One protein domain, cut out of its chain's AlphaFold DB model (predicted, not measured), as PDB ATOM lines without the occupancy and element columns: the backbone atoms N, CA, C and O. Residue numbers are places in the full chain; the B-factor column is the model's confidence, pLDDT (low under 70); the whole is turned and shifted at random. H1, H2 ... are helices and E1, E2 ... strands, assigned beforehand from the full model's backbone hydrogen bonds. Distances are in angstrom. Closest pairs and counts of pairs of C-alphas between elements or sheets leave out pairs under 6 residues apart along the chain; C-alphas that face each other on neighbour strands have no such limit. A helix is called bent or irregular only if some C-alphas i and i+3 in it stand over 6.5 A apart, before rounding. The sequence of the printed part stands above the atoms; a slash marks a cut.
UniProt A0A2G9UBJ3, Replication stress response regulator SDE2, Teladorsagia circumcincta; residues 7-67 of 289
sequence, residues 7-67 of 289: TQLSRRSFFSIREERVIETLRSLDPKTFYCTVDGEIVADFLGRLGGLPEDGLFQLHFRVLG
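Overview. This is residues 7 to 67 of the 289 residues of the protein "Replication stress response regulator SDE2" of Teladorsagia circumcincta (UniProt A0A2G9UBJ3). One strongly turned sheet of four antiparallel strands makes a wall, with E4 and E2 in its middle and the three-residue strands E1 and E3 at its edges; from edge to edge the strands' lines turn by 122 degrees. Two short helices, H1 and H2, lie on one side of it, next to each other, and each grazes the sheet with only part of its length. The printed part has 61 residues, and its named elements follow in the order E1, H1, E2, E3, H2, E4, while the sheet runs E1, E4, E2, E3. The class is mixed, helices and strands. The whole is compact, with a radius of gyration of the C-alphas of 10.9 A and spans of 33 by 22 by 21 A.

Along the chain. After residues 7 to 13, strand E1 holds residues 14 to 16 and measures 7.0 A; its C-alpha 14 is at (232.432, 179.152, 310.980). Helix H1, residues 20 to 28, measures 12.5 A and begins with C-alpha 20 at (235.799, 192.832, 311.251). Strand E2, residues 34 to 38, measures 13.7 A, and strand E3, residues 41 to 43, measures 6.4 A. Helix H2, residues 46 to 52, measures 10.0 A and is irregular: C-alphas 48 and 51 are 7.4 A apart. Strand E4, residues 58 to 63, measures 16.7 A and ends with C-alpha 63 at (224.465, 181.134, 320.741).

Arrangement. Inner strands E4 and E2 are antiparallel at 156 degrees, with N 60 and O 37 at 2.8 A and N 35 and O 62 at 2.9 A, within hydrogen-bond range. Edge strand E1 is antiparallel to E4 at 131 degrees, with N 15 and O 59 at 2.8 A. E2 and E3 form a hairpin, antiparallel at 129 degrees, with N 41 and O 38 at 2.9 A. E1 is apart from E2 and E3. E1, H1, E2 and E3, H2, E4 are split strand-helix-strand units, in each of which a helix links two strands of the sheet that have another strand between them, E4 in the first and E2 in the second; both crossovers are right-handed. H1 is on the sheet but only grazes it, with residues 22 to 26; H2 is also on it and only grazes it, with residues 46 to 49. H1 and H2 only just touch, with 3 pairs of C-alphas within 8 A, the closest being those of Arg 27 and Leu 47 at 7.3 A. They run opposite ways at a steep tilt of 39 degrees. In H1 every O i to N i+4 pair is within hydrogen-bond range; in H2 1 of 3 is, beside 2 of 4 O i to N i+3 pairs.

Size, cuts and confidence. The two C-alphas farthest apart are those of Glu 55 and Gly 67, at 33.9 A. The printed part has no cut, and the five links between its named elements are tight. The mean pLDDT of the printed part is 85.4, and no printed residue is under 70.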
ATOM      1  N   THR A   7     220.431 187.201 312.053       76.31
ATOM      2  CA  THR A   7     219.916 186.193 311.116       76.31
ATOM      3  C   THR A   7     220.965 185.704 310.119       76.31
ATOM      4  O   THR A   7     220.868 184.571 309.653       76.31
ATOM      5  N   GLN A   8     221.972 186.519 309.794       79.19
ATOM      6  CA  GLN A   8     223.091 186.101 308.948       79.19
ATOM      7  C   GLN A   8     224.168 185.357 309.736       79.19
ATOM      8  O   GLN A   8     224.758 184.420 309.201       79.19
ATOM      9  N   LEU A   9     224.376 185.708 311.009       81.12
ATOM     10  CA  LEU A   9     225.284 184.979 311.900       81.12
ATOM     11  C   LEU A   9     224.774 183.558 312.187       81.12
ATOM     12  O   LEU A   9     225.563 182.631 312.253       81.12
ATOM     13  N   SER A  10     223.459 183.345 312.265       78.44
ATOM     14  CA  SER A  10     222.896 182.004 312.495       78.44
ATOM     15  C   SER A  10     222.969 181.057 311.284       78.44
ATOM     16  O   SER A  10     222.711 179.866 311.443       78.44
ATOM     17  N   ARG A  11     223.254 181.550 310.068       82.31
ATOM     18  CA  ARG A  11     223.256 180.727 308.839       82.31
ATOM     19  C   ARG A  11     224.555 179.961 308.611       82.31
ATOM     20  O   ARG A  11     224.563 179.023 307.818       82.31
ATOM     21  N   ARG A  12     225.642 180.373 309.261       85.62
ATOM     22  CA  ARG A  12     226.964 179.757 309.138       85.62
ATOM     23  C   ARG A  12     227.573 179.575 310.518       85.62
ATOM     24  O   ARG A  12     227.411 180.428 311.379       85.62
ATOM     25  N   SER A  13     228.273 178.464 310.705       83.00
ATOM     26  CA  SER A  13     228.860 178.116 312.001       83.00
ATOM     27  C   SER A  13     230.306 178.578 312.138       83.00
ATOM     28  O   SER A  13     230.762 178.740 313.259       83.00
ATOM     29  N   PHE A  14     231.014 178.786 311.023       89.19
ATOM     30  CA  PHE A  14     232.432 179.152 310.980       89.19
ATOM     31  C   PHE A  14     232.623 180.570 310.443       89.19
ATOM     32  O   PHE A  14     231.977 180.965 309.467       89.19
ATOM     33  N   PHE A  15     233.542 181.302 311.062       89.94
ATOM     34  CA  PHE A  15     233.869 182.689 310.755       89.94
ATOM     35  C   PHE A  15     235.382 182.880 310.761       89.94
ATOM     36  O   PHE A  15     236.077 182.277 311.578       89.94
ATOM     37  N   SER A  16     235.895 183.724 309.868       89.38
ATOM     38  CA  SER A  16     237.305 184.120 309.897       89.38
ATOM     39  C   SER A  16     237.523 185.285 310.859       89.38
ATOM     40  O   SER A  16     236.692 186.189 310.956       89.38
ATOM     41  N   ILE A  17     238.673 185.289 311.534       86.75
ATOM     42  CA  ILE A  17     239.106 186.389 312.408       86.75
ATOM     43  C   ILE A  17     239.297 187.700 311.620       86.75
ATOM     44  O   ILE A  17     239.161 188.778 312.188       86.75
ATOM     45  N   ARG A  18     239.502 187.647 310.296       85.62
ATOM     46  CA  ARG A  18     239.585 188.852 309.444       85.62
ATOM     47  C   ARG A  18     238.243 189.548 309.222       85.62
ATOM     48  O   ARG A  18     238.197 190.663 308.707       85.62
ATOM     49  N   GLU A  19     237.130 188.908 309.568       87.56
ATOM     50  CA  GLU A  19     235.804 189.482 309.366       87.56
ATOM     51  C   GLU A  19     235.465 190.514 310.451       87.56
ATOM     52  O   GLU A  19     234.691 190.257 311.377       87.56
ATOM     53  N   GLU A  20     235.993 191.730 310.298       85.00
ATOM     54  CA  GLU A  20     235.799 192.832 311.251       85.00
ATOM     55  C   GLU A  20     234.323 193.122 311.542       85.00
ATOM     56  O   GLU A  20     233.956 193.405 312.680       85.00
ATOM     57  N   ARG A  21     233.447 192.974 310.539       87.25
ATOM     58  CA  ARG A  21     231.997 193.174 310.699       87.25
ATOM     59  C   ARG A  21     231.374 192.188 311.686       87.25
ATOM     60  O   ARG A  21     230.461 192.557 312.417       87.25
ATOM     61  N   VAL A  22     231.848 190.940 311.700       87.69
ATOM     62  CA  VAL A  22     231.374 189.910 312.634       87.69
ATOM     63  C   VAL A  22     231.889 190.220 314.035       87.69
ATOM     64  O   VAL A  22     231.131 190.197 314.999       87.69
ATOM     65  N   ILE A  23     233.155 190.601 314.155       87.81
ATOM     66  CA  ILE A  23     233.746 190.979 315.442       87.81
ATOM     67  C   ILE A  23     233.051 192.213 316.034       87.81
ATOM     68  O   ILE A  23     232.734 192.227 317.223       87.81
ATOM     69  N   GLU A  24     232.748 193.221 315.214       87.94
ATOM     70  CA  GLU A  24     232.006 194.423 315.615       87.94
ATOM     71  C   GLU A  24     230.592 194.063 316.100       87.94
ATOM     72  O   GLU A  24     230.154 194.555 317.141       87.94
ATOM     73  N   THR A  25     229.910 193.121 315.434       87.69
ATOM     74  CA  THR A  25     228.622 192.609 315.935       87.69
ATOM     75  C   THR A  25     228.743 191.873 317.259       87.69
ATOM     76  O   THR A  25     227.931 192.108 318.149       87.69
ATOM     77  N   LEU A  26     229.764 191.029 317.435       87.94
ATOM     78  CA  LEU A  26     229.979 190.301 318.687       87.94
ATOM     79  C   LEU A  26     230.286 191.246 319.854       87.94
ATOM     80  O   LEU A  26     229.826 190.994 320.962       87.94
ATOM     81  N   ARG A  27     230.985 192.363 319.601       88.00
ATOM     82  CA  ARG A  27     231.217 193.426 320.599       88.00
ATOM     83  C   ARG A  27     229.933 194.127 321.045       88.00
ATOM     84  O   ARG A  27     229.878 194.610 322.169       88.00
ATOM     85  N   SER A  28     228.925 194.202 320.175       88.81
ATOM     86  CA  SER A  28     227.630 194.822 320.493       88.81
ATOM     87  C   SER A  28     226.666 193.901 321.252       88.81
ATOM     88  O   SER A  28     225.653 194.368 321.771       88.81
ATOM     89  N   LEU A  29     226.960 192.598 321.310       86.62
ATOM     90  CA  LEU A  29     226.131 191.590 321.967       86.62
ATOM     91  C   LEU A  29     226.583 191.357 323.410       86.62
ATOM     92  O   LEU A  29     227.757 191.496 323.742       86.62
ATOM     93  N   ASP A  30     225.650 190.947 324.272       86.75
ATOM     94  CA  ASP A  30     225.970 190.568 325.651       86.75
ATOM     95  C   ASP A  30     226.843 189.292 325.659       86.75
ATOM     96  O   ASP A  30     226.407 188.267 325.117       86.75
ATOM     97  N   PRO A  31     228.032 189.297 326.297       85.31
ATOM     98  CA  PRO A  31     228.917 188.132 326.394       85.31
ATOM     99  C   PRO A  31     228.253 186.869 326.957       85.31
ATOM    100  O   PRO A  31     228.710 185.757 326.699       85.31
ATOM    101  N   LYS A  32     227.158 186.998 327.719       86.06
ATOM    102  CA  LYS A  32     226.412 185.845 328.255       86.06
ATOM    103  C   LYS A  32     225.530 185.142 327.224       86.06
ATOM    104  O   LYS A  32     225.030 184.054 327.506       86.06
ATOM    105  N   THR A  33     225.315 185.745 326.056       88.25
ATOM    106  CA  THR A  33     224.417 185.218 325.015       88.25
ATOM    107  C   THR A  33     225.120 184.317 324.013       88.25
ATOM    108  O   THR A  33     224.451 183.607 323.264       88.25
ATOM    109  N   PHE A  34     226.453 184.285 324.006       89.81
ATOM    110  CA  PHE A  34     227.219 183.453 323.088       89.81
ATOM    111  C   PHE A  34     228.489 182.895 323.736       89.81
ATOM    112  O   PHE A  34     228.856 183.237 324.859       89.81
ATOM    113  N   TYR A  35     229.132 181.958 323.053       91.25
ATOM    114  CA  TYR A  35     230.519 181.576 323.291       91.25
ATOM    115  C   TYR A  35     231.167 181.234 321.952       91.25
ATOM    116  O   TYR A  35     230.484 180.810 321.016       91.25
ATOM    117  N   CYS A  36     232.478 181.426 321.858       91.31
ATOM    118  CA  CYS A  36     233.237 181.093 320.661       91.31
ATOM    119  C   CYS A  36     234.163 179.910 320.935       91.31
ATOM    120  O   CYS A  36     234.711 179.787 322.036       91.31
ATOM    121  N   THR A  37     234.355 179.065 319.925       92.00
ATOM    122  CA  THR A  37     235.357 177.996 319.953       92.00
ATOM    123  C   THR A  37     236.360 178.167 318.824       92.00
ATOM    124  O   THR A  37     235.955 178.381 317.682       92.00
ATOM    125  N   VAL A  38     237.647 178.038 319.129       90.75
ATOM    126  CA  VAL A  38     238.744 178.031 318.147       90.75
ATOM    127  C   VAL A  38     239.375 176.647 318.209       90.75
ATOM    128  O   VAL A  38     239.649 176.167 319.304       90.75
ATOM    129  N   ASP A  39     239.492 175.964 317.069       86.75
ATOM    130  CA  ASP A  39     240.025 174.592 316.979       86.75
ATOM    131  C   ASP A  39     239.383 173.576 317.953       86.75
ATOM    132  O   ASP A  39     239.985 172.585 318.352       86.75
ATOM    133  N   GLY A  40     238.117 173.808 318.323       85.81
ATOM    134  CA  GLY A  40     237.354 172.956 319.241       85.81
ATOM    135  C   GLY A  40     237.462 173.332 320.723       85.81
ATOM    136  O   GLY A  40     236.711 172.789 321.533       85.81
ATOM    137  N   GLU A  41     238.307 174.296 321.089       88.56
ATOM    138  CA  GLU A  41     238.445 174.775 322.466       88.56
ATOM    139  C   GLU A  41     237.601 176.026 322.730       88.56
ATOM    140  O   GLU A  41     237.525 176.934 321.903       88.56
ATOM    141  N   ILE A  42     236.960 176.096 323.903       90.81
ATOM    142  CA  ILE A  42     236.141 177.248 324.309       90.81
ATOM    143  C   ILE A  42     237.045 178.389 324.776       90.81
ATOM    144  O   ILE A  42     237.784 178.254 325.751       90.81
ATOM    145  N   VAL A  43     236.902 179.555 324.148       89.50
ATOM    146  CA  VAL A  43     237.649 180.762 324.519       89.50
ATOM    147  C   VAL A  43     236.760 181.662 325.381       89.50
ATOM    148  O   VAL A  43     235.828 182.288 324.882       89.50
ATOM    149  N   ALA A  44     237.040 181.720 326.690       82.12
ATOM    150  CA  ALA A  44     236.219 182.449 327.669       82.12
ATOM    151  C   ALA A  44     236.169 183.974 327.439       82.12
ATOM    152  O   ALA A  44     235.152 184.596 327.729       82.12
ATOM    153  N   ASP A  45     237.241 184.558 326.891       84.69
ATOM    154  CA  ASP A  45     237.323 185.970 326.498       84.69
ATOM    155  C   ASP A  45     237.832 186.089 325.055       84.69
ATOM    156  O   ASP A  45     238.982 186.436 324.781       84.69
ATOM    157  N   PHE A  46     236.973 185.695 324.116       85.81
ATOM    158  CA  PHE A  46     237.301 185.686 322.691       85.81
ATOM    159  C   PHE A  46     237.649 187.086 322.160       85.81
ATOM    160  O   PHE A  46     238.594 187.237 321.389       85.81
ATOM    161  N   LEU A  47     236.925 188.120 322.601       84.38
ATOM    162  CA  LEU A  47     237.123 189.492 322.125       84.38
ATOM    163  C   LEU A  47     238.424 190.114 322.651       84.38
ATOM    164  O   LEU A  47     239.075 190.841 321.899       84.38
ATOM    165  N   GLY A  48     238.821 189.818 323.893       83.75
ATOM    166  CA  GLY A  48     240.097 190.269 324.456       83.75
ATOM    167  C   GLY A  48     241.315 189.541 323.879       83.75
ATOM    168  O   GLY A  48     242.389 190.127 323.755       83.75
ATOM    169  N   ARG A  49     241.155 188.276 323.466       82.81
ATOM    170  CA  ARG A  49     242.244 187.440 322.920       82.81
ATOM    171  C   ARG A  49     242.401 187.507 321.403       82.81
ATOM    172  O   ARG A  49     243.307 186.874 320.867       82.81
ATOM    173  N   LEU A  50     241.570 188.295 320.723       81.81
ATOM    174  CA  LEU A  50     241.544 188.402 319.265       81.81
ATOM    175  C   LEU A  50     242.908 188.781 318.657       81.81
ATOM    176  O   LEU A  50     243.281 188.246 317.622       81.81
ATOM    177  N   GLY A  51     243.671 189.654 319.324       77.94
ATOM    178  CA  GLY A  51     244.997 190.089 318.860       77.94
ATOM    179  C   GLY A  51     246.127 189.069 319.049       77.94
ATOM    180  O   GLY A  51     247.223 189.297 318.555       77.94
ATOM    181  N   GLY A  52     245.885 187.969 319.773       79.38
ATOM    182  CA  GLY A  52     246.860 186.888 319.983       79.38
ATOM    183  C   GLY A  52     246.582 185.630 319.157       79.38
ATOM    184  O   GLY A  52     247.313 184.651 319.279       79.38
ATOM    185  N   LEU A  53     245.513 185.633 318.358       79.44
ATOM    186  CA  LEU A  53     245.124 184.520 317.497       79.44
ATOM    187  C   LEU A  53     245.723 184.699 316.091       79.44
ATOM    188  O   LEU A  53     245.907 185.833 315.648       79.44
ATOM    189  N   PRO A  54     246.023 183.602 315.372       81.44
ATOM    190  CA  PRO A  54     246.530 183.685 314.006       81.44
ATOM    191  C   PRO A  54     245.526 184.414 313.104       81.44
ATOM    192  O   PRO A  54     244.331 184.131 313.147       81.44
ATOM    193  N   GLU A  55     246.006 185.331 312.259       73.56
ATOM    194  CA  GLU A  55     245.142 186.172 311.414       73.56
ATOM    195  C   GLU A  55     244.295 185.369 310.414       73.56
ATOM    196  O   GLU A  55     243.216 185.810 310.034       73.56
ATOM    197  N   ASP A  56     244.755 184.183 310.004       81.69
ATOM    198  CA  ASP A  56     244.015 183.244 309.144       81.69
ATOM    199  C   ASP A  56     243.157 182.238 309.936       81.69
ATOM    200  O   ASP A  56     242.585 181.307 309.369       81.69
ATOM    201  N   GLY A  57     243.047 182.417 311.254       84.62
ATOM    202  CA  GLY A  57     242.281 181.538 312.124       84.62
ATOM    203  C   GLY A  57     240.778 181.583 311.841       84.62
ATOM    204  O   GLY A  57     240.193 182.630 311.531       84.62
ATOM    205  N   LEU A  58     240.144 180.421 311.988       90.31
ATOM    206  CA  LEU A  58     238.695 180.266 311.965       90.31
ATOM    207  C   LEU A  58     238.185 180.064 313.391       90.31
ATOM    208  O   LEU A  58     238.794 179.360 314.194       90.31
ATOM    209  N   PHE A  59     237.028 180.637 313.695       91.56
ATOM    210  CA  PHE A  59     236.320 180.394 314.944       91.56
ATOM    211  C   PHE A  59     234.880 179.984 314.662       91.56
ATOM    212  O   PHE A  59     234.293 180.357 313.643       91.56
ATOM    213  N   GLN A  60     234.298 179.218 315.577       92.69
ATOM    214  CA  GLN A  60     232.872 178.937 315.569       92.69
ATOM    215  C   GLN A  60     232.151 179.774 316.609       92.69
ATOM    216  O   GLN A  60     232.622 179.913 317.738       92.69
ATOM    217  N   LEU A  61     230.987 180.291 316.228       90.56
ATOM    218  CA  LEU A  61     230.110 181.064 317.098       90.56
ATOM    219  C   LEU A  61     228.919 180.208 317.529       90.56
ATOM    220  O   LEU A  61     228.175 179.703 316.688       90.56
ATOM    221  N   HIS A  62     228.696 180.113 318.837       90.00
ATOM    222  CA  HIS A  62     227.586 179.364 319.418       90.00
ATOM    223  C   HIS A  62     226.712 180.286 320.263       90.00
ATOM    224  O   HIS A  62     227.183 180.893 321.224       90.00
ATOM    225  N   PHE A  63     225.423 180.373 319.940       88.69
ATOM    226  CA  PHE A  63     224.465 181.134 320.741       88.69
ATOM    227  C   PHE A  63     223.954 180.298 321.916       88.69
ATOM    228  O   PHE A  63     223.503 179.162 321.759       88.69
ATOM    229  N   ARG A  64     223.994 180.882 323.113       86.69
ATOM    230  CA  ARG A  64     223.426 180.312 324.332       86.69
ATOM    231  C   ARG A  64     221.925 180.548 324.306       86.69
ATOM    232  O   ARG A  64     221.447 181.664 324.478       86.69
ATOM    233  N   VAL A  65     221.175 179.477 324.109       80.81
ATOM    234  CA  VAL A  65     219.724 179.492 324.275       80.81
ATOM    235  C   VAL A  65     219.377 179.232 325.738       80.81
ATOM    236  O   VAL A  65     219.991 178.383 326.386       80.81
ATOM    237  N   LEU A  66     218.388 179.957 326.270       73.69
ATOM    238  CA  LEU A  66     217.799 179.662 327.578       73.69
ATOM    239  C   LEU A  66     217.076 178.311 327.469       73.69
ATOM    240  O   LEU A  66     215.919 178.231 327.065       73.69
ATOM    241  N   GLY A  67     217.801 177.227 327.733       71.44
ATOM    242  CA  GLY A  67     217.266 175.877 327.645       71.44
ATOM    243  C   GLY A  67     216.179 175.637 328.693       71.44
ATOM    244  O   GLY A  67     216.409 175.800 329.889       71.44
TER     245      GLY A  67